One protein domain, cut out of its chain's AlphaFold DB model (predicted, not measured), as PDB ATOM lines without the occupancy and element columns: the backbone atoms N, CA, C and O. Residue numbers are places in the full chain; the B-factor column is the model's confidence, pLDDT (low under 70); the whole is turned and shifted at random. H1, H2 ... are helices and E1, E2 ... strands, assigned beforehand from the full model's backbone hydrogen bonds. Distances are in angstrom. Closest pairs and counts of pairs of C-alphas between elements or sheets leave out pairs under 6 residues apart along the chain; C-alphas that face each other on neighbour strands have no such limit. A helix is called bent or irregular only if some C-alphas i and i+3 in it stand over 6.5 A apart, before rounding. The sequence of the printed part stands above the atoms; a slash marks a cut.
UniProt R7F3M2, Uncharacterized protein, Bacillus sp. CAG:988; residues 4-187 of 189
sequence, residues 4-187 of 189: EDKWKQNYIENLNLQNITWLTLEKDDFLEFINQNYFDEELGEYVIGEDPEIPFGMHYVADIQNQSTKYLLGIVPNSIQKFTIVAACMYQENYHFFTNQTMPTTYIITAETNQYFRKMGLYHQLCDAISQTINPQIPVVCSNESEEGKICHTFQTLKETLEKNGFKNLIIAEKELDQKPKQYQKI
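What this domain is: This is residues 4 to 187 of the 189 residues of an uncharacterized protein of Bacillus sp. CAG:988 (UniProt R7F3M2). The model is a long, twisted sheet of six strands with helices over both faces: H3 and H4 pack on one face, and H2 covers part of the opposite face. The long strands E2, E3 and E4 run along the length of the body, H1 sits at one far end and only grazes the sheet, and H5 and H6 lie toward the other end. The printed part has 184 residues with six named helices and six named strands, in the order H1 E1 H2 E2 E3 E4 H3 E5 H4 E6 H5 H6; its class is mixed, helices and strands. The sheet's order is E1, E2, E3, E4, E5, E6, mixed: antiparallel from E1 to E4, parallel from E4 to E6. The whole is compact, with a radius of gyration of the C-alphas of 17.0 A, and elongated, spanning 55 by 30 by 25 A.

Where its parts are: H1 is residues 4 to 11, with C-alpha 4 at (65.659, 51.862, 35.776). E1, residues 21 to 26, is 16.5 A long, and H2, residues 27 to 38, is 15.8 A. E2, residues 69 to 77, is 24.4 A long. E3, residues 83 to 95, is the longest strand at 30.0 A, from C-alpha 83 at (60.502, 55.530, 51.687), and bends by 77 degrees at residue 86. E4, residues 105 to 113, is 23.6 A long. H3 is residues 122 to 133, 16.3 A, and E5 is residues 140 to 142. H4, residues 151 to 164, is 20.1 A long and neither bent nor irregular, but only just: C-alphas 151 and 154 are 6.1 A apart. E6 is residues 171 to 173, H5 residues 174 to 179, and H6 residues 181 to 185, with C-alpha 185 at (20.405, 45.065, 47.342).

How they stand to each other: E1 and E6 are the edge strands. E1 and E2 are antiparallel, with N 23 and O 73 2.9 A apart, within hydrogen-bond range. E2, E3 and E4 form a meander, each strand the antiparallel neighbour of the one before; E2 and E3 are a hairpin, with N 72 and O 89 at 2.8 A, and so are E3 and E4, with N 90 and O 110 at 2.9 A. E4 and E5 are parallel, with N 141 and O 106 at 2.9 A, as are E5 and E6, with N 172 and O 140 at 2.9 A. E4, H3, E5 and E5, H4, E6 are strand-helix-strand units, two parallel neighbour strands with a helix between, each with a right-handed crossover. H3 is on the sheet at a height of 8.2 A, over E3 and only just over E2, on which 3 of its C-alphas fall; the closest C-alphas of H3 and E3 are those of Leu 126 and Ala 87, 6.5 A apart. H4 is on the same face at a height of 8.1 A, over E5, and runs along the strands. With its residues 157 to 162 alone it touches H3, the C-alphas of Cys 127 and Leu 158 being closest at 5.3 A, at a steep tilt of 48 degrees, the same way. H2 is on the opposite face at a height of 8.8 A, over E2 and E3. H5 is on the same face as H2, over none of the strands, and H6 is not on the sheet. H5 and H6 are close but not clearly touching, with the C-alphas of Leu 177 and Tyr 184 closest at 6.5 A. In H1 to H6 every O i to N i+4 pair is within hydrogen-bond range.

The domain as a whole: The two C-alphas farthest apart, those of Glu 42 and Lys 186, are 55.9 A apart. The printed part has no cut. The link from H2 to E2 is long, 30 residues, and in it residues 39 to 40 pair antiparallel with residues 45 to 46. Mean pLDDT of the printed part is 85.8; it is under 70 at residues 49 to 52, 64 to 65, 144 to 153 and 169.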
ATOM      1  N   GLU A   4      66.351  52.901  35.015       84.06
ATOM      2  CA  GLU A   4      65.659  51.862  35.776       84.06
ATOM      3  C   GLU A   4      66.616  51.115  36.718       84.06
ATOM      4  O   GLU A   4      66.238  50.802  37.842       84.06
ATOM      5  N   ASP A   5      67.874  50.893  36.313       88.00
ATOM      6  CA  ASP A   5      68.891  50.298  37.193       88.00
ATOM      7  C   ASP A   5      69.193  51.199  38.403       88.00
ATOM      8  O   ASP A   5      69.252  50.703  39.526       88.00
ATOM      9  N   LYS A   6      69.324  52.526  38.202       88.19
ATOM     10  CA  LYS A   6      69.511  53.495  39.307       88.19
ATOM     11  C   LYS A   6      68.314  53.450  40.263       88.19
ATOM     12  O   LYS A   6      68.493  53.431  41.477       88.19
ATOM     13  N   TRP A   7      67.090  53.406  39.738       90.25
ATOM     14  CA  TRP A   7      65.884  53.334  40.567       90.25
ATOM     15  C   TRP A   7      65.768  52.017  41.328       90.25
ATOM     16  O   TRP A   7      65.481  52.043  42.521       90.25
ATOM     17  N   LYS A   8      66.063  50.874  40.701       91.75
ATOM     18  CA  LYS A   8      66.121  49.582  41.399       91.75
ATOM     19  C   LYS A   8      67.145  49.604  42.530       91.75
ATOM     20  O   LYS A   8      66.802  49.242  43.651       91.75
ATOM     21  N   GLN A   9      68.353  50.096  42.270       92.62
ATOM     22  CA  GLN A   9      69.396  50.217  43.290       92.62
ATOM     23  C   GLN A   9      68.958  51.100  44.472       92.62
ATOM     24  O   GLN A   9      69.216  50.779  45.633       92.62
ATOM     25  N   ASN A  10      68.280  52.210  44.183       91.69
ATOM     26  CA  ASN A  10      67.893  53.183  45.199       91.69
ATOM     27  C   ASN A  10      66.655  52.761  46.001       91.69
ATOM     28  O   ASN A  10      66.620  52.952  47.213       91.69
ATOM     29  N   TYR A  11      65.643  52.206  45.332       93.88
ATOM     30  CA  TYR A  11      64.320  51.966  45.913       93.88
ATOM     31  C   TYR A  11      64.051  50.504  46.255       93.88
ATOM     32  O   TYR A  11      63.206  50.260  47.108       93.88
ATOM     33  N   ILE A  12      64.715  49.540  45.613       93.88
ATOM     34  CA  ILE A  12      64.346  48.118  45.695       93.88
ATOM     35  C   ILE A  12      65.433  47.274  46.360       93.88
ATOM     36  O   ILE A  12      65.137  46.401  47.178       93.88
ATOM     37  N   GLU A  13      66.695  47.507  46.016       92.69
ATOM     38  CA  GLU A  13      67.797  46.697  46.525       92.69
ATOM     39  C   GLU A  13      68.038  46.932  48.023       92.69
ATOM     40  O   GLU A  13      68.019  48.055  48.519       92.69
ATOM     41  N   ASN A  14      68.325  45.845  48.746       87.56
ATOM     42  CA  ASN A  14      68.683  45.851  50.170       87.56
ATOM     43  C   ASN A  14      67.604  46.390  51.133       87.56
ATOM     44  O   ASN A  14      67.927  46.724  52.275       87.56
ATOM     45  N   LEU A  15      66.330  46.440  50.727       92.00
ATOM     46  CA  LEU A  15      65.242  46.766  51.651       92.00
ATOM     47  C   LEU A  15      65.097  45.707  52.752       92.00
ATOM     48  O   LEU A  15      65.057  44.502  52.491       92.00
ATOM     49  N   ASN A  16      64.925  46.163  53.993       91.38
ATOM     50  CA  ASN A  16      64.566  45.292  55.107       91.38
ATOM     51  C   ASN A  16      63.040  45.128  55.200       91.38
ATOM     52  O   ASN A  16      62.361  45.850  55.929       91.38
ATOM     53  N   LEU A  17      62.512  44.133  54.489       91.56
ATOM     54  CA  LEU A  17      61.074  43.840  54.430       91.56
ATOM     55  C   LEU A  17      60.490  43.233  55.720       91.56
ATOM     56  O   LEU A  17      59.299  42.942  55.762       91.56
ATOM     57  N   GLN A  18      61.293  43.021  56.769       88.19
ATOM     58  CA  GLN A  18      60.784  42.589  58.077       88.19
ATOM     59  C   GLN A  18      60.227  43.758  58.901       88.19
ATOM     60  O   GLN A  18      59.432  43.534  59.809       88.19
ATOM     61  N   ASN A  19      60.617  44.996  58.577       88.62
ATOM     62  CA  ASN A  19      60.276  46.198  59.339       88.62
ATOM     63  C   ASN A  19      59.393  47.146  58.516       88.62
ATOM     64  O   ASN A  19      59.748  48.300  58.277       88.62
ATOM     65  N   ILE A  20      58.249  46.642  58.055       96.56
ATOM     66  CA  ILE A  20      57.274  47.445  57.312       96.56
ATOM     67  C   ILE A  20      56.551  48.374  58.281       96.56
ATOM     68  O   ILE A  20      55.997  47.933  59.288       96.56
ATOM     69  N   THR A  21      56.543  49.664  57.959       97.50
ATOM     70  CA  THR A  21      55.689  50.644  58.632       97.50
ATOM     71  C   THR A  21      54.388  50.762  57.853       97.50
ATOM     72  O   THR A  21      54.418  50.962  56.643       97.50
ATOM     73  N   TRP A  22      53.254  50.629  58.537       98.06
ATOM     74  CA  TRP A  22      51.932  50.800  57.939       98.06
ATOM     75  C   TRP A  22      51.408  52.204  58.228       98.06
ATOM     76  O   TRP A  22      51.411  52.639  59.379       98.06
ATOM     77  N   LEU A  23      50.969  52.905  57.188       97.38
ATOM     78  CA  LEU A  23      50.499  54.284  57.258       97.38
ATOM     79  C   LEU A  23      49.206  54.428  56.462       97.38
ATOM     80  O   LEU A  23      49.134  53.975  55.325       97.38
ATOM     81  N   THR A  24      48.205  55.081  57.045       97.69
ATOM     82  CA  THR A  24      46.991  55.476  56.328       97.69
ATOM     83  C   THR A  24      47.081  56.953  55.978       97.69
ATOM     84  O   THR A  24      47.299  57.772  56.867       97.69
ATOM     85  N   LEU A  25      46.907  57.275  54.700       96.00
ATOM     86  CA  LEU A  25      46.923  58.630  54.163       96.00
ATOM     87  C   LEU A  25      45.584  58.954  53.504       96.00
ATOM     88  O   LEU A  25      44.989  58.103  52.837       96.00
ATOM     89  N   GLU A  26      45.132  60.192  53.672       94.31
ATOM     90  CA  GLU A  26      44.115  60.779  52.802       94.31
ATOM     91  C   GLU A  26      44.776  61.208  51.476       94.31
ATOM     92  O   GLU A  26      46.004  61.201  51.346       94.31
ATOM     93  N   LYS A  27      43.977  61.577  50.469       89.56
ATOM     94  CA  LYS A  27      44.474  61.904  49.121       89.56
ATOM     95  C   LYS A  27      45.598  62.950  49.107       89.56
ATOM     96  O   LYS A  27      46.629  62.723  48.477       89.56
ATOM     97  N   ASP A  28      45.406  64.086  49.771       90.06
ATOM     98  CA  ASP A  28      46.381  65.182  49.719       90.06
ATOM     99  C   ASP A  28      47.710  64.783  50.391       90.06
ATOM    100  O   ASP A  28      48.783  65.058  49.851       90.06
ATOM    101  N   ASP A  29      47.644  64.039  51.501       93.50
ATOM    102  CA  ASP A  29      48.830  63.521  52.190       93.50
ATOM    103  C   ASP A  29      49.545  62.440  51.361       93.50
ATOM    104  O   ASP A  29      50.772  62.334  51.389       93.50
ATOM    105  N   PHE A  30      48.799  61.635  50.592       92.88
ATOM    106  CA  PHE A  30      49.377  60.680  49.647       92.88
ATOM    107  C   PHE A  30      50.175  61.397  48.555       92.88
ATOM    108  O   PHE A  30      51.312  61.016  48.282       92.88
ATOM    109  N   LEU A  31      49.631  62.467  47.971       89.62
ATOM    110  CA  LEU A  31      50.340  63.265  46.966       89.62
ATOM    111  C   LEU A  31      51.603  63.913  47.543       89.62
ATOM    112  O   LEU A  31      52.659  63.884  46.907       89.62
ATOM    113  N   GLU A  32      51.530  64.452  48.760       92.00
ATOM    114  CA  GLU A  32      52.711  64.965  49.456       92.00
ATOM    115  C   GLU A  32      53.753  63.860  49.683       92.00
ATOM    116  O   GLU A  32      54.940  64.058  49.400       92.00
ATOM    117  N   PHE A  33      53.319  62.669  50.102       93.88
ATOM    118  CA  PHE A  33      54.193  61.514  50.262       93.88
ATOM    119  C   PHE A  33      54.883  61.130  48.942       93.88
ATOM    120  O   PHE A  33      56.095  60.896  48.946       93.88
ATOM    121  N   ILE A  34      54.160  61.099  47.816       92.12
ATOM    122  CA  ILE A  34      54.738  60.821  46.490       92.12
ATOM    123  C   ILE A  34      55.761  61.889  46.105       92.12
ATOM    124  O   ILE A  34      56.866  61.546  45.685       92.12
ATOM    125  N   ASN A  35      55.460  63.169  46.320       89.62
ATOM    126  CA  ASN A  35      56.395  64.256  46.028       89.62
ATOM    127  C   ASN A  35      57.694  64.123  46.826       89.62
ATOM    128  O   ASN A  35      58.784  64.184  46.264       89.62
ATOM    129  N   GLN A  36      57.603  63.873  48.131       92.75
ATOM    130  CA  GLN A  36      58.783  63.745  48.986       92.75
ATOM    131  C   GLN A  36      59.612  62.497  48.637       92.75
ATOM    132  O   GLN A  36      60.848  62.541  48.558       92.75
ATOM    133  N   ASN A  37      58.938  61.370  48.403       93.56
ATOM    134  CA  ASN A  37      59.598  60.070  48.336       93.56
ATOM    135  C   ASN A  37      59.936  59.615  46.921       93.56
ATOM    136  O   ASN A  37      60.872  58.844  46.769       93.56
ATOM    137  N   TYR A  38      59.240  60.109  45.904       92.12
ATOM    138  CA  TYR A  38      59.380  59.642  44.530       92.12
ATOM    139  C   TYR A  38      59.725  60.752  43.534       92.12
ATOM    140  O   TYR A  38      59.987  60.426  42.389       92.12
ATOM    141  N   PHE A  39      59.828  62.030  43.910       88.56
ATOM    142  CA  PHE A  39      60.412  63.046  43.019       88.56
ATOM    143  C   PHE A  39      61.951  63.023  43.085       88.56
ATOM    144  O   PHE A  39      62.539  63.153  44.164       88.56
ATOM    145  N   ASP A  40      62.627  62.822  41.954       85.06
ATOM    146  CA  ASP A  40      64.083  62.942  41.817       85.06
ATOM    147  C   ASP A  40      64.424  64.387  41.419       85.06
ATOM    148  O   ASP A  40      64.265  64.785  40.266       85.06
ATOM    149  N   GLU A  41      64.888  65.183  42.386       82.81
ATOM    150  CA  GLU A  41      65.240  66.592  42.168       82.81
ATOM    151  C   GLU A  41      66.407  66.779  41.189       82.81
ATOM    152  O   GLU A  41      66.457  67.794  40.495       82.81
ATOM    153  N   GLU A  42      67.338  65.820  41.102       82.56
ATOM    154  CA  GLU A  42      68.484  65.913  40.187       82.56
ATOM    155  C   GLU A  42      68.031  65.795  38.731       82.56
ATOM    156  O   GLU A  42      68.575  66.456  37.843       82.56
ATOM    157  N   LEU A  43      67.047  64.929  38.489       79.75
ATOM    158  CA  LEU A  43      66.496  64.665  37.164       79.75
ATOM    159  C   LEU A  43      65.271  65.536  36.847       79.75
ATOM    160  O   LEU A  43      64.893  65.649  35.682       79.75
ATOM    161  N   GLY A  44      64.671  66.167  37.860       81.94
ATOM    162  CA  GLY A  44      63.442  66.945  37.732       81.94
ATOM    163  C   GLY A  44      62.237  66.096  37.317       81.94
ATOM    164  O   GLY A  44      61.334  66.605  36.654       81.94
ATOM    165  N   GLU A  45      62.234  64.805  37.657       84.44
ATOM    166  CA  GLU A  45      61.199  63.850  37.257       84.44
ATOM    167  C   GLU A  45      60.811  62.914  38.403       84.44
ATOM    168  O   GLU A  45      61.554  62.741  39.368       84.44
ATOM    169  N   TYR A  46      59.641  62.288  38.295       85.25
ATOM    170  CA  TYR A  46      59.223  61.276  39.258       85.25
ATOM    171  C   TYR A  46      59.852  59.908  38.958       85.25
ATOM    172  O   TYR A  46      60.114  59.539  37.814       85.25
ATOM    173  N   VAL A  47      60.057  59.136  40.019       82.81
ATOM    174  CA  VAL A  47      60.443  57.728  40.032       82.81
ATOM    175  C   VAL A  47      59.157  56.907  39.995       82.81
ATOM    176  O   VAL A  47      58.629  56.452  41.006       82.81
ATOM    177  N   ILE A  48      58.607  56.791  38.800       80.12
ATOM    178  CA  ILE A  48      57.262  56.272  38.516       80.12
ATOM    179  C   ILE A  48      57.346  55.051  37.603       80.12
ATOM    180  O   ILE A  48      58.393  54.756  37.018       80.12
ATOM    181  N   GLY A  49      56.237  54.322  37.505       66.06
ATOM    182  CA  GLY A  49      56.004  53.355  36.439       66.06
ATOM    183  C   GLY A  49      55.823  54.034  35.074       66.06
ATOM    184  O   GLY A  49      56.346  55.114  34.809       66.06
ATOM    185  N   GLU A  50      55.077  53.385  34.180       56.88
ATOM    186  CA  GLU A  50      54.759  53.943  32.855       56.88
ATOM    187  C   GLU A  50      53.832  55.174  32.926       56.88
ATOM    188  O   GLU A  50      53.809  55.972  31.988       56.88
ATOM    189  N   ASP A  51      53.117  55.348  34.042       62.34
ATOM    190  CA  ASP A  51      52.211  56.465  34.315       62.34
ATOM    191  C   ASP A  51      52.770  57.348  35.453       62.34
ATOM    192  O   ASP A  51      53.177  56.801  36.486       62.34
ATOM    193  N   PRO A  52      52.795  58.688  35.305       59.72
ATOM    194  CA  PRO A  52      53.242  59.619  36.342       59.72
ATOM    195  C   PRO A  52      52.501  59.571  37.665       59.72
ATOM    196  O   PRO A  52      53.032  60.067  38.659       59.72
ATOM    197  N   GLU A  53      51.334  58.949  37.709       70.62
ATOM    198  CA  GLU A  53      50.566  58.800  38.937       70.62
ATOM    199  C   GLU A  53      50.906  57.501  39.685       70.62
ATOM    200  O   GLU A  53      50.514  57.352  40.840       70.62
ATOM    201  N   ILE A  54      51.667  56.581  39.075       84.38
ATOM    202  CA  ILE A  54      51.952  55.249  39.626       84.38
ATOM    203  C   ILE A  54      53.387  55.187  40.175       84.38
ATOM    204  O   ILE A  54      54.346  55.237  39.398       84.38
ATOM    205  N   PRO A  55      53.587  55.005  41.493       88.94
ATOM    206  CA  PRO A  55      54.916  54.893  42.089       88.94
ATOM    207  C   PRO A  55      55.693  53.692  41.543       88.94
ATOM    208  O   PRO A  55      55.123  52.636  41.260       88.94
ATOM    209  N   PHE A  56      57.018  53.818  41.437       89.75
ATOM    210  CA  PHE A  56      57.862  52.776  40.852       89.75
ATOM    211  C   PHE A  56      57.658  51.388  41.492       89.75
ATOM    212  O   PHE A  56      57.918  51.168  42.679       89.75
ATOM    213  N   GLY A  57      57.221  50.431  40.666       87.50
ATOM    214  CA  GLY A  57      56.949  49.045  41.054       87.50
ATOM    215  C   GLY A  57      55.497  48.744  41.454       87.50
ATOM    216  O   GLY A  57      55.170  47.573  41.657       87.50
ATOM    217  N   MET A  58      54.629  49.754  41.528       89.25
ATOM    218  CA  MET A  58      53.176  49.601  41.699       89.25
ATOM    219  C   MET A  58      52.471  49.537  40.329       89.25
ATOM    220  O   MET A  58      53.098  49.831  39.311       89.25
ATOM    221  N   HIS A  59      51.195  49.130  40.281       83.50
ATOM    222  CA  HIS A  59      50.426  48.987  39.023       83.50
ATOM    223  C   HIS A  59      49.099  49.736  39.030       83.50
ATOM    224  O   HIS A  59      48.624  50.130  37.971       83.50
ATOM    225  N   TYR A  60      48.480  49.873  40.197       80.69
ATOM    226  CA  TYR A  60      47.123  50.393  40.355       80.69
ATOM    227  C   TYR A  60      47.045  51.489  41.413       80.69
ATOM    228  O   TYR A  60      46.093  52.265  41.423       80.69
ATOM    229  N   VAL A  61      48.038  51.567  42.301       84.81
ATOM    230  CA  VAL A  61      48.124  52.615  43.316       84.81
ATOM    231  C   VAL A  61      48.506  53.922  42.648       84.81
ATOM    232  O   VAL A  61      49.677  54.164  42.373       84.81
ATOM    233  N   ALA A  62      47.488  54.734  42.385       79.19
ATOM    234  CA  ALA A  62      47.588  56.011  41.699       79.19
ATOM    235  C   ALA A  62      46.752  57.093  42.393       79.19
ATOM    236  O   ALA A  62      45.942  56.810  43.290       79.19
ATOM    237  N   ASP A  63      46.921  58.345  41.967       71.31
ATOM    238  CA  ASP A  63      45.963  59.386  42.326       71.31
ATOM    239  C   ASP A  63      44.619  59.114  41.637       71.31
ATOM    240  O   ASP A  63      44.508  59.119  40.417       71.31
ATOM    241  N   ILE A  64      43.561  58.901  42.419       68.25
ATOM    242  CA  ILE A  64      42.203  58.863  41.877       68.25
ATOM    243  C   ILE A  64      41.557  60.223  42.128       68.25
ATOM    244  O   ILE A  64      41.632  60.795  43.215       68.25
ATOM    245  N   GLN A  65      40.823  60.739  41.139       65.31
ATOM    246  CA  GLN A  65      40.124  62.031  41.222       65.31
ATOM    247  C   GLN A  65      39.090  62.136  42.368       65.31
ATOM    248  O   GLN A  65      38.540  63.210  42.609       65.31
ATOM    249  N   ASN A  66      38.820  61.052  43.099       76.50
ATOM    250  CA  ASN A  66      37.868  61.011  44.199       76.50
ATOM    251  C   ASN A  66      38.530  61.355  45.546       76.50
ATOM    252  O   ASN A  66      39.306  60.570  46.087       76.50
ATOM    253  N   GLN A  67      38.120  62.492  46.114       78.25
ATOM    254  CA  GLN A  67      38.579  63.045  47.397       78.25
ATOM    255  C   GLN A  67      38.326  62.155  48.627       78.25
ATOM    256  O   GLN A  67      38.948  62.357  49.659       78.25
ATOM    257  N   SER A  68      37.426  61.173  48.543       88.75
ATOM    258  CA  SER A  68      37.152  60.234  49.648       88.75
ATOM    259  C   SER A  68      38.079  59.012  49.678       88.75
ATOM    260  O   SER A  68      37.899  58.123  50.512       88.75
ATOM    261  N   THR A  69      39.033  58.935  48.747       91.69
ATOM    262  CA  THR A  69      39.962  57.808  48.642       91.69
ATOM    263  C   THR A  69      41.035  57.892  49.718       91.69
ATOM    264  O   THR A  69      41.714  58.907  49.859       91.69
ATOM    265  N   LYS A  70      41.209  56.779  50.427       95.50
ATOM    266  CA  LYS A  70      42.235  56.561  51.439       95.50
ATOM    267  C   LYS A  70      43.252  55.541  50.955       95.50
ATOM    268  O   LYS A  70      42.914  54.604  50.227       95.50
ATOM    269  N   TYR A  71      44.481  55.704  51.420       95.69
ATOM    270  CA  TYR A  71      45.639  54.918  51.024       95.69
ATOM    271  C   TYR A  71      46.256  54.283  52.262       95.69
ATOM    272  O   TYR A  71      46.854  54.970  53.082       95.69
ATOM    273  N   LEU A  72      46.130  52.967  52.412       97.75
ATOM    274  CA  LEU A  72      46.913  52.206  53.380       97.75
ATOM    275  C   LEU A  72      48.204  51.751  52.698       97.75
ATOM    276  O   LEU A  72      48.160  50.914  51.802       97.75
ATOM    277  N   LEU A  73      49.340  52.288  53.125       97.62
ATOM    278  CA  LEU A  73      50.659  52.010  52.570       97.62
ATOM    279  C   LEU A  73      51.494  51.188  53.552       97.62
ATOM    280  O   LEU A  73      51.614  51.544  54.722       97.62
ATOM    281  N   GLY A  74      52.120  50.127  53.058       98.00
ATOM    282  CA  GLY A  74      53.260  49.484  53.698       98.00
ATOM    283  C   GLY A  74      54.541  50.078  53.126       98.00
ATOM    284  O   GLY A  74      54.805  49.922  51.933       98.00
ATOM    285  N   ILE A  75      55.326  50.755  53.963       97.88
ATOM    286  CA  ILE A  75      56.528  51.486  53.552       97.88
ATOM    287  C   ILE A  75      57.783  50.993  54.271       97.88
ATOM    288  O   ILE A  75      57.736  50.566  55.428       97.88
ATOM    289  N   VAL A  76      58.920  51.075  53.581       97.25
ATOM    290  CA  VAL A  76      60.244  50.701  54.100       97.25
ATOM    291  C   VAL A  76      61.262  51.782  53.717       97.25
ATOM    292  O   VAL A  76      61.256  52.221  52.565       97.25
ATOM    293  N   PRO A  77      62.136  52.231  54.637       95.81
ATOM    294  CA  PRO A  77      63.200  53.170  54.296       95.81
ATOM    295  C   PRO A  77      64.182  52.540  53.301       95.81
ATOM    296  O   PRO A  77      64.572  51.379  53.446       95.81
ATOM    297  N   ASN A  78      64.591  53.316  52.305       93.81
ATOM    298  CA  ASN A  78      65.465  52.881  51.224       93.81
ATOM    299  C   ASN A  78      66.870  53.506  51.322       93.81
ATOM    300  O   ASN A  78      67.182  54.250  52.258       93.81
ATOM    301  N   SER A  79      67.755  53.170  50.380       89.88
ATOM    302  CA  SER A  79      69.185  53.507  50.468       89.88
ATOM    303  C   SER A  79      69.488  55.000  50.295       89.88
ATOM    304  O   SER A  79      70.576  55.447  50.659       89.88
ATOM    305  N   ILE A  80      68.519  55.780  49.812       92.00
ATOM    306  CA  ILE A  80      68.630  57.227  49.596       92.00
ATOM    307  C   ILE A  80      67.860  58.047  50.639       92.00
ATOM    308  O   ILE A  80      67.539  59.205  50.392       92.00
ATOM    309  N   GLN A  81      67.579  57.461  51.810       92.19
ATOM    310  CA  GLN A  81      66.868  58.115  52.923       92.19
ATOM    311  C   GLN A  81      65.436  58.557  52.571       92.19
ATOM    312  O   GLN A  81      64.898  59.477  53.183       92.19
ATOM    313  N   LYS A  82      64.811  57.879  51.606       94.56
ATOM    314  CA  LYS A  82      63.390  58.013  51.273       94.56
ATOM    315  C   LYS A  82      62.639  56.743  51.675       94.56
ATOM    316  O   LYS A  82      63.242  55.791  52.171       94.56
ATOM    317  N   PHE A  83      61.331  56.709  51.455       96.06
ATOM    318  CA  PHE A  83      60.502  55.530  51.687       96.06
ATOM    319  C   PHE A  83      60.054  54.880  50.379       96.06
ATOM    320  O   PHE A  83      59.559  55.545  49.475       96.06
ATOM    321  N   THR A  84      60.173  53.555  50.311       95.88
ATOM    322  CA  THR A  84      59.604  52.735  49.240       95.88
ATOM    323  C   THR A  84      58.287  52.120  49.703       95.88
ATOM    324  O   THR A  84      58.240  51.474  50.749       95.88
ATOM    325  N   ILE A  85      57.236  52.265  48.897       96.19
ATOM    326  CA  ILE A  85      55.976  51.527  49.011       96.19
ATOM    327  C   ILE A  85      56.217  50.082  48.562       96.19
ATOM    328  O   ILE A  85      56.573  49.817  47.410       96.19
ATOM    329  N   VAL A  86      56.025  49.140  49.483       95.94
ATOM    330  CA  VAL A  86      56.199  47.696  49.246       95.94
ATOM    331  C   VAL A  86      54.863  46.955  49.141       95.94
ATOM    332  O   VAL A  86      54.794  45.881  48.540       95.94
ATOM    333  N   ALA A  87      53.796  47.538  49.686       94.50
ATOM    334  CA  ALA A  87      52.419  47.075  49.574       94.50
ATOM    335  C   ALA A  87      51.468  48.260  49.738       94.50
ATOM    336  O   ALA A  87      51.799  49.212  50.444       94.50
ATOM    337  N   ALA A  88      50.292  48.211  49.120       94.44
ATOM    338  CA  ALA A  88      49.300  49.258  49.300       94.44
ATOM    339  C   ALA A  88      47.871  48.770  49.067       94.44
ATOM    340  O   ALA A  88      47.624  47.843  48.296       94.44
ATOM    341  N   CYS A  89      46.931  49.431  49.735       93.69
ATOM    342  CA  CYS A  89      45.500  49.275  49.546       93.69
ATOM    343  C   CYS A  89      44.856  50.650  49.387       93.69
ATOM    344  O   CYS A  89      45.029  51.521  50.239       93.69
ATOM    345  N   MET A  90      44.074  50.821  48.326       93.19
ATOM    346  CA  MET A  90      43.234  51.995  48.126       93.19
ATOM    347  C   MET A  90      41.799  51.642  48.454       93.19
ATOM    348  O   MET A  90      41.281  50.629  47.978       93.19
ATOM    349  N   TYR A  91      41.146  52.464  49.262       93.38
ATOM    350  CA  TYR A  91      39.792  52.179  49.705       93.38
ATOM    351  C   TYR A  91      38.995  53.447  49.996       93.38
ATOM    352  O   TYR A  91      39.544  54.526  50.195       93.38
ATOM    353  N   GLN A  92      37.675  53.302  50.018       93.56
ATOM    354  CA  GLN A  92      36.721  54.338  50.386       93.56
ATOM    355  C   GLN A  92      35.835  53.815  51.507       93.56
ATOM    356  O   GLN A  92      35.289  52.712  51.439       93.56
ATOM    357  N   GLU A  93      35.678  54.620  52.546       92.31
ATOM    358  CA  GLU A  93      34.711  54.357  53.605       92.31
ATOM    359  C   GLU A  93      33.386  55.030  53.262       92.31
ATOM    360  O   GLU A  93      33.345  56.061  52.593       92.31
ATOM    361  N   ASN A  94      32.285  54.474  53.761       89.38
ATOM    362  CA  ASN A  94      30.949  55.025  53.549       89.38
ATOM    363  C   ASN A  94      30.484  55.061  52.078       89.38
ATOM    364  O   ASN A  94      29.646  55.883  51.700       89.38
ATOM    365  N   TYR A  95      30.987  54.144  51.252       90.06
ATOM    366  CA  TYR A  95      30.642  54.058  49.838       90.06
ATOM    367  C   TYR A  95      29.252  53.440  49.624       90.06
ATOM    368  O   TYR A  95      28.893  52.451  50.273       90.06
ATOM    369  N   HIS A  96      28.481  54.012  48.694       88.19
ATOM    370  CA  HIS A  96      27.137  53.561  48.331       88.19
ATOM    371  C   HIS A  96      27.100  53.144  46.856       88.19
ATOM    372  O   HIS A  96      27.266  53.975  45.967       88.19
ATOM    373  N   PHE A  97      26.835  51.863  46.594       83.44
ATOM    374  CA  PHE A  97      26.694  51.315  45.240       83.44
ATOM    375  C   PHE A  97      25.298  51.546  44.654       83.44
ATOM    376  O   PHE A  97      25.119  51.552  43.438       83.44
ATOM    377  N   PHE A  98      24.293  51.728  45.515       82.19
ATOM    378  CA  PHE A  98      22.904  51.906  45.108       82.19
ATOM    379  C   PHE A  98      22.311  53.170  45.720       82.19
ATOM    380  O   PHE A  98      22.563  53.499  46.875       82.19
ATOM    381  N   THR A  99      21.444  53.850  44.972       79.44
ATOM    382  CA  THR A  99      20.796  55.092  45.422       79.44
ATOM    383  C   THR A  99      19.911  54.899  46.660       79.44
ATOM    384  O   THR A  99      19.689  55.843  47.408       79.44
ATOM    385  N   ASN A 100      19.386  53.689  46.879       80.06
ATOM    386  CA  ASN A 100      18.511  53.336  48.002       80.06
ATOM    387  C   ASN A 100      19.206  52.498  49.090       80.06
ATOM    388  O   ASN A 100      18.520  51.877  49.899       80.06
ATOM    389  N   GLN A 101      20.538  52.435  49.078       85.31
ATOM    390  CA  GLN A 101      21.326  51.735  50.089       85.31
ATOM    391  C   GLN A 101      21.242  52.475  51.434       85.31
ATOM    392  O   GLN A 101      21.521  53.668  51.500       85.31
ATOM    393  N   THR A 102      20.840  51.770  52.492       83.69
ATOM    394  CA  THR A 102      20.694  52.308  53.858       83.69
ATOM    395  C   THR A 102      21.960  52.105  54.686       83.69
ATOM    396  O   THR A 102      22.286  52.935  55.534       83.69
ATOM    397  N   MET A 103      22.683  51.012  54.432       84.56
ATOM    398  CA  MET A 103      23.934  50.675  55.102       84.56
ATOM    399  C   MET A 103      25.118  50.921  54.157       84.56
ATOM    400  O   MET A 103      25.167  50.280  53.106       84.56
ATOM    401  N   PRO A 104      26.087  51.788  54.498       90.00
ATOM    402  CA  PRO A 104      27.270  52.004  53.671       90.00
ATOM    403  C   PRO A 104      28.141  50.749  53.535       90.00
ATOM    404  O   PRO A 104      28.000  49.788  54.288       90.00
ATOM    405  N   THR A 105      29.097  50.800  52.612       90.81
ATOM    406  CA  THR A 105      30.159  49.797  52.476       90.81
ATOM    407  C   THR A 105      31.540  50.420  52.622       90.81
ATOM    408  O   THR A 105      31.729  51.608  52.351       90.81
ATOM    409  N   THR A 106      32.512  49.610  53.026       93.44
ATOM    410  CA  THR A 106      33.917  49.890  52.735       93.44
ATOM    411  C   THR A 106      34.214  49.316  51.358       93.44
ATOM    412  O   THR A 106      34.101  48.107  51.159       93.44
ATOM    413  N   TYR A 107      34.566  50.175  50.407       91.62
ATOM    414  CA  TYR A 107      34.937  49.760  49.062       91.62
ATOM    415  C   TYR A 107      36.458  49.726  48.921       91.62
ATOM    416  O   TYR A 107      37.104  50.765  48.986       91.62
ATOM    417  N   ILE A 108      37.032  48.541  48.741       91.69
ATOM    418  CA  ILE A 108      38.450  48.347  48.434       91.69
ATOM    419  C   ILE A 108      38.606  48.428  46.917       91.69
ATOM    420  O   ILE A 108      38.165  47.538  46.195       91.69
ATOM    421  N   ILE A 109      39.229  49.507  46.451       89.12
ATOM    422  CA  ILE A 109      39.444  49.811  45.033       89.12
ATOM    423  C   ILE A 109      40.581  48.964  44.479       89.12
ATOM    424  O   ILE A 109      40.489  48.466  43.367       89.12
ATOM    425  N   THR A 110      41.658  48.795  45.237       88.06
ATOM    426  CA  THR A 110      42.737  47.879  44.877       88.06
ATOM    427  C   THR A 110      43.540  47.509  46.114       88.06
ATOM    428  O   THR A 110      43.611  48.279  47.072       88.06
ATOM    429  N   ALA A 111      44.144  46.329  46.087       90.19
ATOM    430  CA  ALA A 111      45.134  45.878  47.050       90.19
ATOM    431  C   ALA A 111      46.237  45.159  46.270       90.19
ATOM    432  O   ALA A 111      45.965  44.203  45.540       90.19
ATOM    433  N   GLU A 112      47.476  45.628  46.390       89.44
ATOM    434  CA  GLU A 112      48.598  45.098  45.619       89.44
ATOM    435  C   GLU A 112      49.923  45.145  46.387       89.44
ATOM    436  O   GLU A 112      50.089  45.859  47.381       89.44
ATOM    437  N   THR A 113      50.888  44.369  45.896       91.62
ATOM    438  CA  THR A 113      52.280  44.428  46.340       91.62
ATOM    439  C   THR A 113      53.161  44.958  45.227       91.62
ATOM    440  O   THR A 113      52.870  44.780  44.044       91.62
ATOM    441  N   ASN A 114      54.262  45.599  45.605       92.12
ATOM    442  CA  ASN A 114      55.248  46.043  44.634       92.12
ATOM    443  C   ASN A 114      55.786  44.828  43.847       92.12
ATOM    444  O   ASN A 114      56.178  43.824  44.454       92.12
ATOM    445  N   GLN A 115      55.826  44.901  42.507       89.44
ATOM    446  CA  GLN A 115      56.182  43.756  41.643       89.44
ATOM    447  C   GLN A 115      57.512  43.101  42.005       89.44
ATOM    448  O   GLN A 115      57.660  41.886  41.850       89.44
ATOM    449  N   TYR A 116      58.478  43.882  42.489       91.38
ATOM    450  CA  TYR A 116      59.806  43.377  42.820       91.38
ATOM    451  C   TYR A 116      59.824  42.513  44.091       91.38
ATOM    452  O   TYR A 116      60.778  41.767  44.301       91.38
ATOM    453  N   PHE A 117      58.764  42.558  44.903       90.06
ATOM    454  CA  PHE A 117      58.624  41.791  46.147       90.06
ATOM    455  C   PHE A 117      57.480  40.772  46.102       90.06
ATOM    456  O   PHE A 117      57.067  40.220  47.133       90.06
ATOM    457  N   ARG A 118      56.977  40.468  44.900       82.88
ATOM    458  CA  ARG A 118      56.005  39.390  44.705       82.88
ATOM    459  C   ARG A 118      56.537  38.084  45.288       82.88
ATOM    460  O   ARG A 118      57.716  37.758  45.173       82.88
ATOM    461  N   LYS A 119      55.633  37.298  45.878       79.94
ATOM    462  CA  LYS A 119      55.916  35.991  46.510       79.94
ATOM    463  C   LYS A 119      56.755  36.052  47.795       79.94
ATOM    464  O   LYS A 119      57.124  35.003  48.310       79.94
ATOM    465  N   MET A 120      56.983  37.236  48.366       87.31
ATOM    466  CA  MET A 120      57.628  37.386  49.682       87.31
ATOM    467  C   MET A 120      56.629  37.380  50.855       87.31
ATOM    468  O   MET A 120      56.975  37.740  51.974       87.31
ATOM    469  N   GLY A 121      55.372  36.996  50.608       87.69
ATOM    470  CA  GLY A 121      54.318  36.963  51.630       87.69
ATOM    471  C   GLY A 121      53.774  38.338  52.036       87.69
ATOM    472  O   GLY A 121      52.958  38.412  52.950       87.69
ATOM    473  N   LEU A 122      54.179  39.418  51.356       91.19
ATOM    474  CA  LEU A 122      53.741  40.786  51.663       91.19
ATOM    475  C   LEU A 122      52.227  40.973  51.551       91.19
ATOM    476  O   LEU A 122      51.650  41.718  52.334       91.19
ATOM    477  N   TYR A 123      51.570  40.262  50.632       91.19
ATOM    478  CA  TYR A 123      50.126  40.391  50.455       91.19
ATOM    479  C   TYR A 123      49.335  39.900  51.679       91.19
ATOM    480  O   TYR A 123      48.327  40.498  52.041       91.19
ATOM    481  N   HIS A 124      49.815  38.866  52.381       91.50
ATOM    482  CA  HIS A 124      49.193  38.439  53.639       91.50
ATOM    483  C   HIS A 124      49.344  39.505  54.728       91.50
ATOM    484  O   HIS A 124      48.372  39.816  55.407       91.50
ATOM    485  N   GLN A 125      50.529  40.115  54.838       94.50
ATOM    486  CA  GLN A 125      50.755  41.219  55.777       94.50
ATOM    487  C   GLN A 125      49.870  42.429  55.446       94.50
ATOM    488  O   GLN A 125      49.330  43.055  56.353       94.50
ATOM    489  N   LEU A 126      49.667  42.718  54.155       94.88
ATOM    490  CA  LEU A 126      48.722  43.737  53.698       94.88
ATOM    491  C   LEU A 126      47.284  43.393  54.098       94.88
ATOM    492  O   LEU A 126      46.593  44.258  54.619       94.88
ATOM    493  N   CYS A 127      46.831  42.153  53.902       93.88
ATOM    494  CA  CYS A 127      45.488  41.731  54.313       93.88
ATOM    495  C   CYS A 127      45.278  41.882  55.827       93.88
ATOM    496  O   CYS A 127      44.226  42.357  56.260       93.88
ATOM    497  N   ASP A 128      46.284  41.522  56.628       95.50
ATOM    498  CA  ASP A 128      46.254  41.719  58.077       95.50
ATOM    499  C   ASP A 128      46.178  43.214  58.425       95.50
ATOM    500  O   ASP A 128      45.330  43.608  59.227       95.50
ATOM    501  N   ALA A 129      46.988  44.060  57.781       97.50
ATOM    502  CA  ALA A 129      46.950  45.508  57.976       97.50
ATOM    503  C   ALA A 129      45.581  46.100  57.595       97.50
ATOM    504  O   ALA A 129      44.987  46.813  58.398       97.50
ATOM    505  N   ILE A 130      45.019  45.725  56.438       96.06
ATOM    506  CA  ILE A 130      43.671  46.139  56.010       96.06
ATOM    507  C   ILE A 130      42.648  45.796  57.095       96.06
ATOM    508  O   ILE A 130      41.854  46.653  57.480       96.06
ATOM    509  N   SER A 131      42.685  44.570  57.624       95.44
ATOM    510  CA  SER A 131      41.734  44.112  58.642       95.44
ATOM    511  C   SER A 131      41.808  44.890  59.962       95.44
ATOM    512  O   SER A 131      40.820  44.953  60.689       95.44
ATOM    513  N   GLN A 132      42.968  45.478  60.268       96.25
ATOM    514  CA  GLN A 132      43.179  46.328  61.440       96.25
ATOM    515  C   GLN A 132      42.767  47.780  61.177       96.25
ATOM    516  O   GLN A 132      42.428  48.500  62.115       96.25
ATOM    517  N   THR A 133      42.802  48.211  59.914       96.31
ATOM    518  CA  THR A 133      42.486  49.579  59.499       96.31
ATOM    519  C   THR A 133      40.987  49.810  59.316       96.31
ATOM    520  O   THR A 133      40.485  50.853  59.728       96.31
ATOM    521  N   ILE A 134      40.261  48.876  58.696       94.31
ATOM    522  CA  ILE A 134      38.858  49.094  58.310       94.31
ATOM    523  C   ILE A 134      37.870  48.586  59.373       94.31
ATOM    524  O   ILE A 134      38.159  47.669  60.140       94.31
ATOM    525  N   ASN A 135      36.664  49.163  59.412       91.62
ATOM    526  CA  ASN A 135      35.659  48.829  60.424       91.62
ATOM    527  C   ASN A 135      35.011  47.443  60.183       91.62
ATOM    528  O   ASN A 135      34.271  47.290  59.207       91.62
ATOM    529  N   PRO A 136      35.154  46.466  61.105       91.06
ATOM    530  CA  PRO A 136      34.598  45.117  60.942       91.06
ATOM    531  C   PRO A 136      33.065  45.038  60.992       91.06
ATOM    532  O   PRO A 136      32.492  43.989  60.693       91.06
ATOM    533  N   GLN A 137      32.385  46.120  61.386       88.94
ATOM    534  CA  GLN A 137      30.922  46.201  61.400       88.94
ATOM    535  C   GLN A 137      30.333  46.660  60.061       88.94
ATOM    536  O   GLN A 137      29.120  46.590  59.884       88.94
ATOM    537  N   ILE A 138      31.155  47.112  59.112       89.69
ATOM    538  CA  ILE A 138      30.699  47.590  57.802       89.69
ATOM    539  C   ILE A 138      30.951  46.486  56.757       89.69
ATOM    540  O   ILE A 138      32.018  45.871  56.776       89.69
ATOM    541  N   PRO A 139      29.995  46.184  55.853       90.44
ATOM    542  CA  PRO A 139      30.245  45.260  54.750       90.44
ATOM    543  C   PRO A 139      31.369  45.759  53.840       90.44
ATOM    544  O   PRO A 139      31.501  46.960  53.596       90.44
ATOM    545  N   VAL A 140      32.140  44.823  53.292       91.38
ATOM    546  CA  VAL A 140      33.291  45.121  52.441       91.38
ATOM    547  C   VAL A 140      32.986  44.695  51.012       91.38
ATOM    548  O   VAL A 140      32.632  43.548  50.746       91.38
ATOM    549  N   VAL A 141      33.151  45.613  50.071       89.38
ATOM    550  CA  VAL A 141      33.135  45.298  48.643       89.38
ATOM    551  C   VAL A 141      34.547  45.481  48.124       89.38
ATOM    552  O   VAL A 141      35.194  46.468  48.444       89.38
ATOM    553  N   CYS A 142      35.043  44.528  47.350       87.56
ATOM    554  CA  CYS A 142      36.350  44.617  46.712       87.56
ATOM    555  C   CYS A 142      36.149  44.732  45.208       87.56
ATOM    556  O   CYS A 142      35.364  43.965  44.646       87.56
ATOM    557  N   SER A 143      36.855  45.656  44.567       82.62
ATOM    558  CA  SER A 143      36.850  45.781  43.116       82.62
ATOM    559  C   SER A 143      37.349  44.496  42.455       82.62
ATOM    560  O   SER A 143      37.976  43.620  43.069       82.62
ATOM    561  N   ASN A 144      37.115  44.405  41.153       66.06
ATOM    562  CA  ASN A 144      37.700  43.348  40.333       66.06
ATOM    563  C   ASN A 144      39.179  43.603  39.979       66.06
ATOM    564  O   ASN A 144      39.803  42.782  39.311       66.06
ATOM    565  N   GLU A 145      39.755  44.723  40.404       60.88
ATOM    566  CA  GLU A 145      41.098  45.158  40.033       60.88
ATOM    567  C   GLU A 145      42.045  44.997  41.223       60.88
ATOM    568  O   GLU A 145      42.340  45.913  41.988       60.88
ATOM    569  N   SER A 146      42.533  43.772  41.398       54.53
ATOM    570  CA  SER A 146      43.667  43.492  42.275       54.53
ATOM    571  C   SER A 146      44.640  42.543  41.576       54.53
ATOM    572  O   SER A 146      44.256  41.828  40.649       54.53
ATOM    573  N   GLU A 147      45.909  42.636  41.981       54.88
ATOM    574  CA  GLU A 147      47.131  42.103  41.355       54.88
ATOM    575  C   GLU A 147      46.959  41.154  40.134       54.88
ATOM    576  O   GLU A 147      46.421  40.049  40.221       54.88
ATOM    577  N   GLU A 148      47.508  41.568  38.982       46.28
ATOM    578  CA  GLU A 148      47.673  40.771  37.747       46.28
ATOM    579  C   GLU A 148      46.394  40.277  37.032       46.28
ATOM    580  O   GLU A 148      46.431  39.238  36.367       46.28
ATOM    581  N   GLY A 149      45.242  40.947  37.148       43.72
ATOM    582  CA  GLY A 149      44.015  40.503  36.458       43.72
ATOM    583  C   GLY A 149      43.541  39.099  36.877       43.72
ATOM    584  O   GLY A 149      42.694  38.490  36.218       43.72
ATOM    585  N   LYS A 150      44.081  38.569  37.986       49.22
ATOM    586  CA  LYS A 150      43.759  37.264  38.576       49.22
ATOM    587  C   LYS A 150      42.942  37.471  39.846       49.22
ATOM    588  O   LYS A 150      43.338  37.085  40.943       49.22
ATOM    589  N   ILE A 151      41.747  38.018  39.637       56.19
ATOM    590  CA  ILE A 151      40.690  38.308  40.621       56.19
ATOM    591  C   ILE A 151      40.559  37.232  41.718       56.19
ATOM    592  O   ILE A 151      40.349  37.550  42.884       56.19
ATOM    593  N   CYS A 152      40.689  35.949  41.369       56.28
ATOM    594  CA  CYS A 152      40.318  34.852  42.263       56.28
ATOM    595  C   CYS A 152      41.250  34.643  43.466       56.28
ATOM    596  O   CYS A 152      40.767  34.244  44.519       56.28
ATOM    597  N   HIS A 153      42.564  34.860  43.345       62.38
ATOM    598  CA  HIS A 153      43.496  34.503  44.430       62.38
ATOM    599  C   HIS A 153      43.650  35.620  45.466       62.38
ATOM    600  O   HIS A 153      43.673  35.368  46.673       62.38
ATOM    601  N   THR A 154      43.696  36.853  44.979       75.00
ATOM    602  CA  THR A 154      43.905  38.074  45.757       75.00
ATOM    603  C   THR A 154      42.676  38.386  46.617       75.00
ATOM    604  O   THR A 154      42.797  38.596  47.828       75.00
ATOM    605  N   PHE A 155      41.475  38.270  46.032       82.50
ATOM    606  CA  PHE A 155      40.209  38.388  46.758       82.50
ATOM    607  C   PHE A 155      40.022  37.276  47.795       82.50
ATOM    608  O   PHE A 155      39.657  37.565  48.930       82.50
ATOM    609  N   GLN A 156      40.293  36.015  47.438       84.81
ATOM    610  CA  GLN A 156      40.091  34.893  48.359       84.81
ATOM    611  C   GLN A 156      40.978  35.015  49.603       84.81
ATOM    612  O   GLN A 156      40.494  34.857  50.719       84.81
ATOM    613  N   THR A 157      42.252  35.369  49.418       87.88
ATOM    614  CA  THR A 157      43.191  35.572  50.533       87.88
ATOM    615  C   THR A 157      42.740  36.705  51.460       87.88
ATOM    616  O   THR A 157      42.761  36.561  52.684       87.88
ATOM    617  N   LEU A 158      42.301  37.828  50.883       89.62
ATOM    618  CA  LEU A 158      41.775  38.955  51.651       89.62
ATOM    619  C   LEU A 158      40.512  38.554  52.416       89.62
ATOM    620  O   LEU A 158      40.423  38.788  53.618       89.62
ATOM    621  N   LYS A 159      39.570  37.889  51.744       90.50
ATOM    622  CA  LYS A 159      38.328  37.404  52.344       90.50
ATOM    623  C   LYS A 159      38.587  36.493  53.539       90.50
ATOM    624  O   LYS A 159      38.057  36.755  54.613       90.50
ATOM    625  N   GLU A 160      39.431  35.476  53.380       91.31
ATOM    626  CA  GLU A 160      39.787  34.554  54.467       91.31
ATOM    627  C   GLU A 160      40.411  35.290  55.659       91.31
ATOM    628  O   GLU A 160      40.110  34.982  56.815       91.31
ATOM    629  N   THR A 161      41.253  36.290  55.388       93.12
ATOM    630  CA  THR A 161      41.897  37.097  56.432       93.12
ATOM    631  C   THR A 161      40.882  37.954  57.189       93.12
ATOM    632  O   THR A 161      40.871  37.960  58.419       93.12
ATOM    633  N   LEU A 162      39.981  38.633  56.474       92.62
ATOM    634  CA  LEU A 162      38.922  39.444  57.078       92.62
ATOM    635  C   LEU A 162      37.950  38.578  57.899       92.62
ATOM    636  O   LEU A 162      37.656  38.905  59.048       92.62
ATOM    637  N   GLU A 163      37.503  37.436  57.369       92.88
ATOM    638  CA  GLU A 163      36.630  36.499  58.096       92.88
ATOM    639  C   GLU A 163      37.297  36.000  59.389       92.88
ATOM    640  O   GLU A 163      36.682  36.019  60.461       92.88
ATOM    641  N   LYS A 164      38.583  35.626  59.319       93.00
ATOM    642  CA  LYS A 164      39.382  35.234  60.490       93.00
ATOM    643  C   LYS A 164      39.466  36.350  61.537       93.00
ATOM    644  O   LYS A 164      39.434  36.057  62.732       93.00
ATOM    645  N   ASN A 165      39.527  37.606  61.103       91.94
ATOM    646  CA  ASN A 165      39.626  38.781  61.971       91.94
ATOM    647  C   ASN A 165      38.254  39.350  62.391       91.94
ATOM    648  O   ASN A 165      38.165  40.462  62.907       91.94
ATOM    649  N   GLY A 166      37.182  38.562  62.253       89.06
ATOM    650  CA  GLY A 166      35.885  38.851  62.868       89.06
ATOM    651  C   GLY A 166      34.947  39.712  62.026       89.06
ATOM    652  O   GLY A 166      33.931  40.173  62.551       89.06
ATOM    653  N   PHE A 167      35.241  39.896  60.738       91.38
ATOM    654  CA  PHE A 167      34.308  40.496  59.791       91.38
ATOM    655  C   PHE A 167      33.156  39.516  59.564       91.38
ATOM    656  O   PHE A 167      33.326  38.445  58.989       91.38
ATOM    657  N   LYS A 168      31.975  39.860  60.089       73.81
ATOM    658  CA  LYS A 168      30.771  39.008  60.023       73.81
ATOM    659  C   LYS A 168      29.850  39.360  58.855       73.81
ATOM    660  O   LYS A 168      28.951  38.586  58.535       73.81
ATOM    661  N   ASN A 169      30.057  40.533  58.263       65.69
ATOM    662  CA  ASN A 169      29.245  41.082  57.183       65.69
ATOM    663  C   ASN A 169      29.869  40.765  55.821       65.69
ATOM    664  O   ASN A 169      31.028  40.363  55.742       65.69
ATOM    665  N   LEU A 170      29.086  40.898  54.746       72.25
ATOM    666  CA  LEU A 170      29.490  40.398  53.436       72.25
ATOM    667  C   LEU A 170      30.784  41.021  52.930       72.25
ATOM    668  O   LEU A 170      30.899  42.240  52.845       72.25
ATOM    669  N   ILE A 171      31.693  40.137  52.530       79.50
ATOM    670  CA  ILE A 171      32.870  40.441  51.728       79.50
ATOM    671  C   ILE A 171      32.535  39.997  50.307       79.50
ATOM    672  O   ILE A 171      32.408  38.799  50.039       79.50
ATOM    673  N   ILE A 172      32.303  40.967  49.428       80.19
ATOM    674  CA  ILE A 172      31.725  40.748  48.097       80.19
ATOM    675  C   ILE A 172      32.738  41.189  47.050       80.19
ATOM    676  O   ILE A 172      33.247  42.306  47.118       80.19
ATOM    677  N   ALA A 173      33.007  40.341  46.061       83.81
ATOM    678  CA  ALA A 173      33.685  40.793  44.854       83.81
ATOM    679  C   ALA A 173      32.701  41.617  44.012       83.81
ATOM    680  O   ALA A 173      31.577  41.181  43.778       83.81
ATOM    681  N   GLU A 174      33.108  42.782  43.523       80.94
ATOM    682  CA  GLU A 174      32.261  43.709  42.764       80.94
ATOM    683  C   GLU A 174      31.546  43.026  41.586       80.94
ATOM    684  O   GLU A 174      30.346  43.209  41.394       80.94
ATOM    685  N   LYS A 175      32.217  42.109  40.873       79.19
ATOM    686  CA  LYS A 175      31.600  41.299  39.805       79.19
ATOM    687  C   LYS A 175      30.373  40.501  40.258       79.19
ATOM    688  O   LYS A 175      29.494  40.206  39.448       79.19
ATOM    689  N   GLU A 176      30.294  40.112  41.528       79.38
ATOM    690  CA  GLU A 176      29.110  39.450  42.076       79.38
ATOM    691  C   GLU A 176      27.929  40.417  42.242       79.38
ATOM    692  O   GLU A 176      26.782  40.002  42.040       79.38
ATOM    693  N   LEU A 177      28.192  41.694  42.552       78.69
ATOM    694  CA  LEU A 177      27.168  42.745  42.576       78.69
ATOM    695  C   LEU A 177      26.570  42.940  41.183       78.69
ATOM    696  O   LEU A 177      25.345  42.978  41.059       78.69
ATOM    697  N   ASP A 178      27.408  42.964  40.145       77.69
ATOM    698  CA  ASP A 178      26.966  43.111  38.752       77.69
ATOM    699  C   ASP A 178      26.092  41.939  38.293       77.69
ATOM    700  O   ASP A 178      25.086  42.113  37.602       77.69
ATOM    701  N   GLN A 179      26.460  40.717  38.684       81.38
ATOM    702  CA  GLN A 179      25.760  39.505  38.259       81.38
ATOM    703  C   GLN A 179      24.448  39.271  39.011       81.38
ATOM    704  O   GLN A 179      23.522  38.669  38.461       81.38
ATOM    705  N   LYS A 180      24.357  39.691  40.280       79.62
ATOM    706  CA  LYS A 180      23.201  39.417  41.153       79.62
ATOM    707  C   LYS A 180      22.760  40.648  41.962       79.62
ATOM    708  O   LYS A 180      22.560  40.543  43.177       79.62
ATOM    709  N   PRO A 181      22.481  41.798  41.323       77.50
ATOM    710  CA  PRO A 181      22.254  43.061  42.030       77.50
ATOM    711  C   PRO A 181      21.046  43.004  42.975       77.50
ATOM    712  O   PRO A 181      21.118  43.465  44.108       77.50
ATOM    713  N   LYS A 182      19.948  42.345  42.574       79.31
ATOM    714  CA  LYS A 182      18.739  42.199  43.414       79.31
ATOM    715  C   LYS A 182      18.961  41.360  44.677       79.31
ATOM    716  O   LYS A 182      18.225  41.526  45.645       79.31
ATOM    717  N   GLN A 183      19.912  40.423  44.651       80.19
ATOM    718  CA  GLN A 183      20.243  39.602  45.815       80.19
ATOM    719  C   GLN A 183      20.968  40.451  46.859       80.19
ATOM    720  O   GLN A 183      20.587  40.429  48.025       80.19
ATOM    721  N   TYR A 184      21.965  41.220  46.423       78.69
ATOM    722  CA  TYR A 184      22.796  42.028  47.307       78.69
ATOM    723  C   TYR A 184      22.105  43.320  47.760       78.69
ATOM    724  O   TYR A 184      22.255  43.705  48.914       78.69
ATOM    725  N   GLN A 185      21.234  43.919  46.938       74.12
ATOM    726  CA  GLN A 185      20.405  45.065  47.342       74.12
ATOM    727  C   GLN A 185      19.589  44.805  48.614       74.12
ATOM    728  O   GLN A 185      19.449  45.707  49.425       74.12
ATOM    729  N   LYS A 186      19.081  43.581  48.820       70.50
ATOM    730  CA  LYS A 186      18.331  43.227  50.041       70.50
ATOM    731  C   LYS A 186      19.178  43.236  51.308       70.50
ATOM    732  O   LYS A 186      18.625  43.259  52.395       70.50
ATOM    733  N   ILE A 187      20.491  43.127  51.163       71.69
ATOM    734  CA  ILE A 187      21.420  43.125  52.288       71.69
ATOM    735  C   ILE A 187      21.791  44.560  52.674       71.69
ATOM    736  O   ILE A 187      22.084  44.859  53.825       71.69
TER     737      ILE A 187